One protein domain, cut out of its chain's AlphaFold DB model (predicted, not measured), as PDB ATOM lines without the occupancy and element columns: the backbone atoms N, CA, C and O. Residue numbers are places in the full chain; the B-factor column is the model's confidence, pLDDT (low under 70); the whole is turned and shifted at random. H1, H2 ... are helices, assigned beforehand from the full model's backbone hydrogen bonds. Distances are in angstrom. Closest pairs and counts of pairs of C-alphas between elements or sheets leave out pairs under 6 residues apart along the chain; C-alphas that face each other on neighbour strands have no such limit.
ATOM      1  N   GLY A   2     144.601 211.299 143.225       69.44
ATOM      2  CA  GLY A   2     143.340 211.184 144.000       69.44
ATOM      3  C   GLY A   2     143.442 211.033 145.531       69.44
ATOM      4  O   GLY A   2     142.423 210.876 146.196       69.44
ATOM      5  N   ARG A   3     144.655 211.067 146.099       72.12
ATOM      6  CA  ARG A   3     144.933 211.051 147.550       72.12
ATOM      7  C   ARG A   3     145.892 212.168 147.997       72.12
ATOM      8  O   ARG A   3     146.535 212.038 149.028       72.12
ATOM      9  N   GLY A   4     146.019 213.240 147.210       65.69
ATOM     10  CA  GLY A   4     146.799 214.429 147.585       65.69
ATOM     11  C   GLY A   4     148.231 214.491 147.043       65.69
ATOM     12  O   GLY A   4     148.894 215.504 147.214       65.69
ATOM     13  N   ALA A   5     148.703 213.460 146.336       81.31
ATOM     14  CA  ALA A   5     149.971 213.525 145.612       81.31
ATOM     15  C   ALA A   5     149.843 214.387 144.343       81.31
ATOM     16  O   ALA A   5     149.125 213.995 143.410       81.31
ATOM     17  N   HIS A   6     150.546 215.521 144.309       88.75
ATOM     18  CA  HIS A   6     150.598 216.419 143.156       88.75
ATOM     19  C   HIS A   6     151.558 215.884 142.073       88.75
ATOM     20  O   HIS A   6     152.678 215.501 142.407       88.75
ATOM     21  N   PRO A   7     151.152 215.844 140.792       86.75
ATOM     22  CA  PRO A   7     151.927 215.195 139.732       86.75
ATOM     23  C   PRO A   7     152.978 216.105 139.078       86.75
ATOM     24  O   PRO A   7     153.885 215.601 138.432       86.75
ATOM     25  N   SER A   8     152.867 217.432 139.209       86.38
ATOM     26  CA  SER A   8     153.696 218.360 138.418       86.38
ATOM     27  C   SER A   8     155.162 218.443 138.844       86.38
ATOM     28  O   SER A   8     156.022 218.650 137.996       86.38
ATOM     29  N   SER A   9     155.464 218.330 140.140       88.50
ATOM     30  CA  SER A   9     156.834 218.375 140.665       88.50
ATOM     31  C   SER A   9     156.887 217.859 142.103       88.50
ATOM     32  O   SER A   9     155.866 217.841 142.796       88.50
ATOM     33  N   MET A  10     158.084 217.494 142.584       89.06
ATOM     34  CA  MET A  10     158.285 217.143 143.997       89.06
ATOM     35  C   MET A  10     157.968 218.328 144.923       89.06
ATOM     36  O   MET A  10     157.336 218.147 145.958       89.06
ATOM     37  N   ARG A  11     158.307 219.557 144.512       91.19
ATOM     38  CA  ARG A  11     157.952 220.781 145.242       91.19
ATOM     39  C   ARG A  11     156.446 220.932 145.410       91.19
ATOM     40  O   ARG A  11     155.969 221.108 146.531       91.19
ATOM     41  N   ASP A  12     155.688 220.853 144.315       91.50
ATOM     42  CA  ASP A  12     154.231 220.934 144.405       91.50
ATOM     43  C   ASP A  12     153.693 219.770 145.246       91.50
ATOM     44  O   ASP A  12     152.808 219.970 146.066       91.50
ATOM     45  N   ARG A  13     154.259 218.563 145.124       91.00
ATOM     46  CA  ARG A  13     153.844 217.401 145.925       91.00
ATOM     47  C   ARG A  13     153.976 217.644 147.432       91.00
ATOM     48  O   ARG A  13     153.056 217.293 148.165       91.00
ATOM     49  N   LEU A  14     155.080 218.236 147.883       90.88
ATOM     50  CA  LEU A  14     155.366 218.491 149.303       90.88
ATOM     51  C   LEU A  14     154.629 219.720 149.858       90.88
ATOM     52  O   LEU A  14     154.282 219.771 151.037       90.88
ATOM     53  N   THR A  15     154.345 220.704 149.004       91.62
ATOM     54  CA  THR A  15     153.643 221.941 149.390       91.62
ATOM     55  C   THR A  15     152.136 221.892 149.123       91.62
ATOM     56  O   THR A  15     151.411 222.807 149.500       91.62
ATOM     57  N   TYR A  16     151.614 220.830 148.503       92.38
ATOM     58  CA  TYR A  16     150.182 220.715 148.220       92.38
ATOM     59  C   TYR A  16     149.311 220.476 149.467       92.38
ATOM     60  O   TYR A  16     148.272 221.145 149.562       92.38
ATOM     61  N   PRO A  17     149.677 219.575 150.413       90.56
ATOM     62  CA  PRO A  17     148.896 219.355 151.634       90.56
ATOM     63  C   PRO A  17     148.849 220.599 152.523       90.56
ATOM     64  O   PRO A  17     147.789 220.954 153.032       90.56
ATOM     65  N   MET A  18     149.987 221.287 152.649       90.81
ATOM     66  CA  MET A  18     150.108 222.556 153.352       90.81
ATOM     67  C   MET A  18     150.795 223.578 152.451       90.81
ATOM     68  O   MET A  18     152.007 223.502 152.221       90.81
ATOM     69  N   SER A  19     149.991 224.515 151.945       92.31
ATOM     70  CA  SER A  19     150.427 225.534 150.994       92.31
ATOM     71  C   SER A  19     151.524 226.426 151.565       92.31
ATOM     72  O   SER A  19     151.628 226.615 152.777       92.31
ATOM     73  N   ILE A  20     152.306 227.033 150.670       91.94
ATOM     74  CA  ILE A  20     153.344 228.006 151.037       91.94
ATOM     75  C   ILE A  20     152.737 229.159 151.850       91.94
ATOM     76  O   ILE A  20     153.298 229.537 152.872       91.94
ATOM     77  N   TRP A  21     151.552 229.644 151.461       94.00
ATOM     78  CA  TRP A  21     150.817 230.654 152.225       94.00
ATOM     79  C   TRP A  21     150.540 230.200 153.663       94.00
ATOM     80  O   TRP A  21     150.867 230.918 154.605       94.00
ATOM     81  N   ALA A  22     149.998 228.988 153.850       93.25
ATOM     82  CA  ALA A  22     149.692 228.469 155.181       93.25
ATOM     83  C   ALA A  22     150.967 228.336 156.022       93.25
ATOM     84  O   ALA A  22     151.005 228.833 157.143       93.25
ATOM     85  N   ARG A  23     152.035 227.749 155.462       92.81
ATOM     86  CA  ARG A  23     153.358 227.673 156.110       92.81
ATOM     87  C   ARG A  23     153.847 229.069 156.540       92.81
ATOM     88  O   ARG A  23     154.297 229.241 157.672       92.81
ATOM     89  N   GLY A  24     153.679 230.078 155.680       93.12
ATOM     90  CA  GLY A  24     154.029 231.472 155.960       93.12
ATOM     91  C   GLY A  24     153.247 232.076 157.128       93.12
ATOM     92  O   GLY A  24     153.837 232.772 157.952       93.12
ATOM     93  N   GLN A  25     151.955 231.760 157.270       93.88
ATOM     94  CA  GLN A  25     151.157 232.210 158.417       93.88
ATOM     95  C   GLN A  25     151.650 231.598 159.737       93.88
ATOM     96  O   GLN A  25     151.821 232.322 160.716       93.88
ATOM     97  N   PHE A  26     151.960 230.298 159.780       93.62
ATOM     98  CA  PHE A  26     152.532 229.686 160.992       93.62
ATOM     99  C   PHE A  26     153.881 230.315 161.361       93.62
ATOM    100  O   PHE A  26     154.092 230.673 162.521       93.62
ATOM    101  N   LYS A  27     154.753 230.548 160.369       92.50
ATOM    102  CA  LYS A  27     156.034 231.246 160.562       92.50
ATOM    103  C   LYS A  27     155.843 232.668 161.103       92.50
ATOM    104  O   LYS A  27     156.520 233.042 162.056       92.50
ATOM    105  N   LYS A  28     154.896 233.434 160.544       93.94
ATOM    106  CA  LYS A  28     154.527 234.785 161.012       93.94
ATOM    107  C   LYS A  28     154.109 234.792 162.485       93.94
ATOM    108  O   LYS A  28     154.385 235.754 163.191       93.94
ATOM    109  N   HIS A  29     153.468 233.722 162.948       94.69
ATOM    110  CA  HIS A  29     153.039 233.554 164.338       94.69
ATOM    111  C   HIS A  29     154.068 232.837 165.229       94.69
ATOM    112  O   HIS A  29     153.741 232.492 166.362       94.69
ATOM    113  N   HIS A  30     155.298 232.617 164.749       93.94
ATOM    114  CA  HIS A  30     156.358 231.898 165.467       93.94
ATOM    115  C   HIS A  30     155.945 230.494 165.941       93.94
ATOM    116  O   HIS A  30     156.439 229.988 166.948       93.94
ATOM    117  N   LEU A  31     155.040 229.849 165.203       94.25
ATOM    118  CA  LEU A  31     154.591 228.494 165.481       94.25
ATOM    119  C   LEU A  31     155.455 227.505 164.703       94.25
ATOM    120  O   LEU A  31     155.529 227.552 163.474       94.25
ATOM    121  N   ARG A  32     156.097 226.584 165.425       90.56
ATOM    122  CA  ARG A  32     156.854 225.488 164.818       90.56
ATOM    123  C   ARG A  32     155.887 224.497 164.171       90.56
ATOM    124  O   ARG A  32     154.936 224.055 164.811       90.56
ATOM    125  N   THR A  33     156.161 224.122 162.928       89.25
ATOM    126  CA  THR A  33     155.402 223.094 162.207       89.25
ATOM    127  C   THR A  33     156.247 221.847 162.006       89.25
ATOM    128  O   THR A  33     157.426 221.948 161.672       89.25
ATOM    129  N   GLU A  34     155.627 220.681 162.148       89.75
ATOM    130  CA  GLU A  34     156.200 219.388 161.780       89.75
ATOM    131  C   GLU A  34     155.283 218.778 160.728       89.75
ATOM    132  O   GLU A  34     154.117 218.488 160.991       89.75
ATOM    133  N   LEU A  35     155.775 218.715 159.492       87.81
ATOM    134  CA  LEU A  35     154.955 218.375 158.340       87.81
ATOM    135  C   LEU A  35     155.137 216.914 157.983       87.81
ATOM    136  O   LEU A  35     156.242 216.453 157.716       87.81
ATOM    137  N   GLU A  36     154.018 216.205 157.931       87.94
ATOM    138  CA  GLU A  36     153.986 214.802 157.564       87.94
ATOM    139  C   GLU A  36     153.348 214.632 156.187       87.94
ATOM    140  O   GLU A  36     152.273 215.163 155.891       87.94
ATOM    141  N   VAL A  37     154.003 213.847 155.334       85.50
ATOM    142  CA  VAL A  37     153.475 213.459 154.027       85.50
ATOM    143  C   VAL A  37     153.591 211.953 153.857       85.50
ATOM    144  O   VAL A  37     154.608 211.339 154.169       85.50
ATOM    145  N   SER A  38     152.529 211.327 153.354       83.44
ATOM    146  CA  SER A  38     152.519 209.886 153.113       83.44
ATOM    147  C   SER A  38     153.006 209.545 151.702       83.44
ATOM    148  O   SER A  38     152.471 210.046 150.712       83.44
ATOM    149  N   PHE A  39     153.933 208.593 151.601       85.25
ATOM    150  CA  PHE A  39     154.246 207.874 150.363       85.25
ATOM    151  C   PHE A  39     153.512 206.529 150.385       85.25
ATOM    152  O   PHE A  39     153.912 205.599 151.078       85.25
ATOM    153  N   GLN A  40     152.367 206.447 149.704       75.50
ATOM    154  CA  GLN A  40     151.442 205.316 149.835       75.50
ATOM    155  C   GLN A  40     151.621 204.274 148.729       75.50
ATOM    156  O   GLN A  40     151.690 204.621 147.553       75.50
ATOM    157  N   GLY A  41     151.590 202.990 149.101       76.00
ATOM    158  CA  GLY A  41     151.637 201.883 148.141       76.00
ATOM    159  C   GLY A  41     152.906 201.928 147.294       76.00
ATOM    160  O   GLY A  41     154.004 202.072 147.833       76.00
ATOM    161  N   GLY A  42     152.760 201.857 145.970       75.88
ATOM    162  CA  GLY A  42     153.892 201.911 145.048       75.88
ATOM    163  C   GLY A  42     154.646 203.238 145.030       75.88
ATOM    164  O   GLY A  42     155.784 203.231 144.579       75.88
ATOM    165  N   ASP A  43     154.117 204.341 145.577       79.50
ATOM    166  CA  ASP A  43     154.912 205.570 145.753       79.50
ATOM    167  C   ASP A  43     156.097 205.331 146.701       79.50
ATOM    168  O   ASP A  43     157.207 205.785 146.432       79.50
ATOM    169  N   GLY A  44     155.876 204.592 147.795       79.25
ATOM    170  CA  GLY A  44     156.937 204.242 148.746       79.25
ATOM    171  C   GLY A  44     157.996 203.326 148.133       79.25
ATOM    172  O   GLY A  44     159.141 203.332 148.567       79.25
ATOM    173  N   TYR A  45     157.631 202.585 147.086       83.69
ATOM    174  CA  TYR A  45     158.580 201.816 146.298       83.69
ATOM    175  C   TYR A  45     159.292 202.698 145.270       83.69
ATOM    176  O   TYR A  45     160.508 202.764 145.283       83.69
ATOM    177  N   LEU A  46     158.573 203.412 144.400       86.31
ATOM    178  CA  LEU A  46     159.165 204.110 143.255       86.31
ATOM    179  C   LEU A  46     160.200 205.163 143.628       86.31
ATOM    180  O   LEU A  46     161.277 205.177 143.041       86.31
ATOM    181  N   TYR A  47     159.889 206.028 144.591       88.69
ATOM    182  CA  TYR A  47     160.787 207.125 144.958       88.69
ATOM    183  C   TYR A  47     162.001 206.657 145.771       88.69
ATOM    184  O   TYR A  47     162.995 207.372 145.852       88.69
ATOM    185  N   PHE A  48     161.948 205.448 146.335       91.69
ATOM    186  CA  PHE A  48     162.974 204.919 147.239       91.69
ATOM    187  C   PHE A  48     163.527 203.555 146.794       91.69
ATOM    188  O   PHE A  48     164.191 202.871 147.569       91.69
ATOM    189  N   ARG A  49     163.260 203.142 145.546       91.62
ATOM    190  CA  ARG A  49     163.582 201.799 145.032       91.62
ATOM    191  C   ARG A  49     165.081 201.526 144.979       91.62
ATOM    192  O   ARG A  49     165.506 200.391 145.175       91.62
ATOM    193  N   SER A  50     165.860 202.538 144.618       95.06
ATOM    194  CA  SER A  50     167.314 202.465 144.496       95.06
ATOM    195  C   SER A  50     167.961 203.568 145.317       95.06
ATOM    196  O   SER A  50     167.309 204.555 145.660       95.06
ATOM    197  N   TYR A  51     169.257 203.411 145.591       96.44
ATOM    198  CA  TYR A  51     170.048 204.428 146.278       96.44
ATOM    199  C   TYR A  51     169.942 205.795 145.585       96.44
ATOM    200  O   TYR A  51     169.614 206.778 146.241       96.44
ATOM    201  N   ASP A  52     170.111 205.847 144.261       97.00
ATOM    202  CA  ASP A  52     170.081 207.108 143.507       97.00
ATOM    203  C   ASP A  52     168.708 207.791 143.547       97.00
ATOM    204  O   ASP A  52     168.620 209.016 143.671       97.00
ATOM    205  N   LEU A  53     167.622 207.010 143.476       94.75
ATOM    206  CA  LEU A  53     166.255 207.531 143.571       94.75
ATOM    207  C   LEU A  53     165.950 208.024 144.985       94.75
ATOM    208  O   LEU A  53     165.396 209.113 145.143       94.75
ATOM    209  N   ALA A  54     166.354 207.262 146.004       95.38
ATOM    210  CA  ALA A  54     166.181 207.640 147.399       95.38
ATOM    211  C   ALA A  54     166.965 208.917 147.724       95.38
ATOM    212  O   ALA A  54     166.391 209.851 148.278       95.38
ATOM    213  N   LEU A  55     168.238 208.991 147.319       97.00
ATOM    214  CA  LEU A  55     169.075 210.177 147.482       97.00
ATOM    215  C   LEU A  55     168.442 211.381 146.781       97.00
ATOM    216  O   LEU A  55     168.204 212.395 147.426       97.00
ATOM    217  N   SER A  56     168.068 211.246 145.505       95.50
ATOM    218  CA  SER A  56     167.412 212.323 144.750       95.50
ATOM    219  C   SER A  56     166.121 212.799 145.422       95.50
ATOM    220  O   SER A  56     165.881 214.001 145.525       95.50
ATOM    221  N   THR A  57     165.291 211.872 145.905       93.94
ATOM    222  CA  THR A  57     164.031 212.192 146.588       93.94
ATOM    223  C   THR A  57     164.284 212.928 147.901       93.94
ATOM    224  O   THR A  57     163.685 213.976 148.133       93.94
ATOM    225  N   LEU A  58     165.192 212.421 148.739       94.75
ATOM    226  CA  LEU A  58     165.537 213.031 150.024       94.75
ATOM    227  C   LEU A  58     166.192 214.403 149.848       94.75
ATOM    228  O   LEU A  58     165.850 215.326 150.580       94.75
ATOM    229  N   THR A  59     167.057 214.576 148.844       96.06
ATOM    230  CA  THR A  59     167.634 215.882 148.505       96.06
ATOM    231  C   THR A  59     166.546 216.882 148.127       96.06
ATOM    232  O   THR A  59     166.537 217.983 148.660       96.06
ATOM    233  N   ARG A  60     165.576 216.505 147.279       94.50
ATOM    234  CA  ARG A  60     164.467 217.405 146.905       94.50
ATOM    235  C   ARG A  60     163.551 217.734 148.082       94.50
ATOM    236  O   ARG A  60     163.029 218.842 148.140       94.50
ATOM    237  N   ILE A  61     163.355 216.795 149.011       93.81
ATOM    238  CA  ILE A  61     162.643 217.066 150.267       93.81
ATOM    239  C   ILE A  61     163.421 218.095 151.093       93.81
ATOM    240  O   ILE A  61     162.846 219.103 151.490       93.81
ATOM    241  N   ALA A  62     164.723 217.879 151.298       94.38
ATOM    242  CA  ALA A  62     165.564 218.789 152.066       94.38
ATOM    243  C   ALA A  62     165.603 220.194 151.448       94.38
ATOM    244  O   ALA A  62     165.433 221.170 152.162       94.38
ATOM    245  N   GLU A  63     165.746 220.310 150.127       93.81
ATOM    246  CA  GLU A  63     165.714 221.601 149.427       93.81
ATOM    247  C   GLU A  63     164.408 222.368 149.670       93.81
ATOM    248  O   GLU A  63     164.442 223.559 149.964       93.81
ATOM    249  N   VAL A  64     163.256 221.693 149.577       91.62
ATOM    250  CA  VAL A  64     161.944 222.330 149.773       91.62
ATOM    251  C   VAL A  64     161.731 222.745 151.228       91.62
ATOM    252  O   VAL A  64     161.147 223.796 151.474       91.62
ATOM    253  N   GLU A  65     162.187 221.941 152.187       89.69
ATOM    254  CA  GLU A  65     162.015 222.238 153.614       89.69
ATOM    255  C   GLU A  65     163.065 223.228 154.156       89.69
ATOM    256  O   GLU A  65     162.796 223.924 155.133       89.69
ATOM    257  N   CYS A  66     164.240 223.333 153.527       90.12
ATOM    258  CA  CYS A  66     165.263 224.330 153.865       90.12
ATOM    259  C   CYS A  66     165.042 225.686 153.185       90.12
ATOM    260  O   CYS A  66     165.682 226.666 153.567       90.12
ATOM    261  N   GLU A  67     164.182 225.755 152.171       88.44
ATOM    262  CA  GLU A  67     163.846 227.014 151.523       88.44
ATOM    263  C   GLU A  67     163.134 227.973 152.479       88.44
ATOM    264  O   GLU A  67     162.261 227.586 153.264       88.44
ATOM    265  N   ASP A  68     163.472 229.260 152.380       85.31
ATOM    266  CA  ASP A  68     162.807 230.247 153.211       85.31
ATOM    267  C   ASP A  68     161.331 230.360 152.822       85.31
ATOM    268  O   ASP A  68     160.984 230.568 151.660       85.31
ATOM    269  N   THR A  69     160.443 230.225 153.808       85.94
ATOM    270  CA  THR A  69     159.005 230.350 153.561       85.94
ATOM    271  C   THR A  69     158.633 231.833 153.514       85.94
ATOM    272  O   THR A  69     158.714 232.502 154.559       85.94
ATOM    273  N   PRO A  70     158.210 232.363 152.351       86.19
ATOM    274  CA  PRO A  70     157.845 233.762 152.235       86.19
ATOM    275  C   PRO A  70     156.525 234.027 152.967       86.19
ATOM    276  O   PRO A  70     155.581 233.235 152.904       86.19
ATOM    277  N   ILE A  71     156.447 235.166 153.655       85.31
ATOM    278  CA  ILE A  71     155.196 235.672 154.226       85.31
ATOM    279  C   ILE A  71     154.544 236.525 153.141       85.31
ATOM    280  O   ILE A  71     154.848 237.707 153.004       85.31
ATOM    281  N   ILE A  72     153.705 235.890 152.331       84.94
ATOM    282  CA  ILE A  72     152.977 236.525 151.230       84.94
ATOM    283  C   ILE A  72     151.481 236.462 151.491       84.94
ATOM    284  O   ILE A  72     150.985 235.480 152.049       84.94
ATOM    285  N   ASP A  73     150.766 237.492 151.053       90.06
ATOM    286  CA  ASP A  73     149.321 237.413 150.896       90.06
ATOM    287  C   ASP A  73     149.007 236.721 149.569       90.06
ATOM    288  O   ASP A  73     149.648 236.970 148.550       90.06
TER     289      ASP A  73
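This is residues 2 to 73 of the 397 residues of the protein "Phosphoenolpyruvate carboxylase" of Hyphomonadaceae bacterium (UniProt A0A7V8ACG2). One long helix, H4, runs along one side of an elongated body, and three short helices, H1, H2 and H3, are spread out along its length on the other side. H1 packs on H4 at residues 60 to 64, H3 lies near the first turns of H4, H2 lies beyond its last turn, and the unnamed stretch of residues 29 to 41 runs back along the body from H2 to H3. The printed part has 72 residues, with four named helices in the order H1, H2, H3, H4 and no named strand; the class is all helix. It is only just compact, close to loose, with a radius of gyration of the C-alphas of 13.4 A and spans of 39 by 25 by 20 A.

H1 is residues 10 to 15, 8.6 A long, beginning at C-alpha 10 at (158.285, 217.143, 143.997). H2 is residues 20 to 28, 12.1 A long. H3 is residues 42 to 46, 6.0 A long. H4 is residues 51 to 66, 21.8 A long, ending at C-alpha 66 at (165.263, 224.330, 153.865).

H1 and H4 touch, the closest C-alphas being those of Arg 11 and Val 64, 6.2 A apart. They run the same way at a steep tilt of 38 degrees. H1 and H2 meet only through their link. H3 and H4 are close but not clearly touching: the closest C-alphas, of Leu 46 and Leu 53, are 7.9 A apart. H2 is apart from H3 and from H4, and H1 is apart from H3. In H1, H2, H3 and H4 every O i to N i+4 pair is within hydrogen-bond range.

The two C-alphas farthest apart are those of Ser 50 and Asp 73, 39.8 A. The printed part has no cut. The link from H2 to H3 is long, with 13 residues, while those from H1 to H2 and from H3 to H4 are tight. The mean pLDDT of the printed part is 89.0; residues 2 and 4 are under 70.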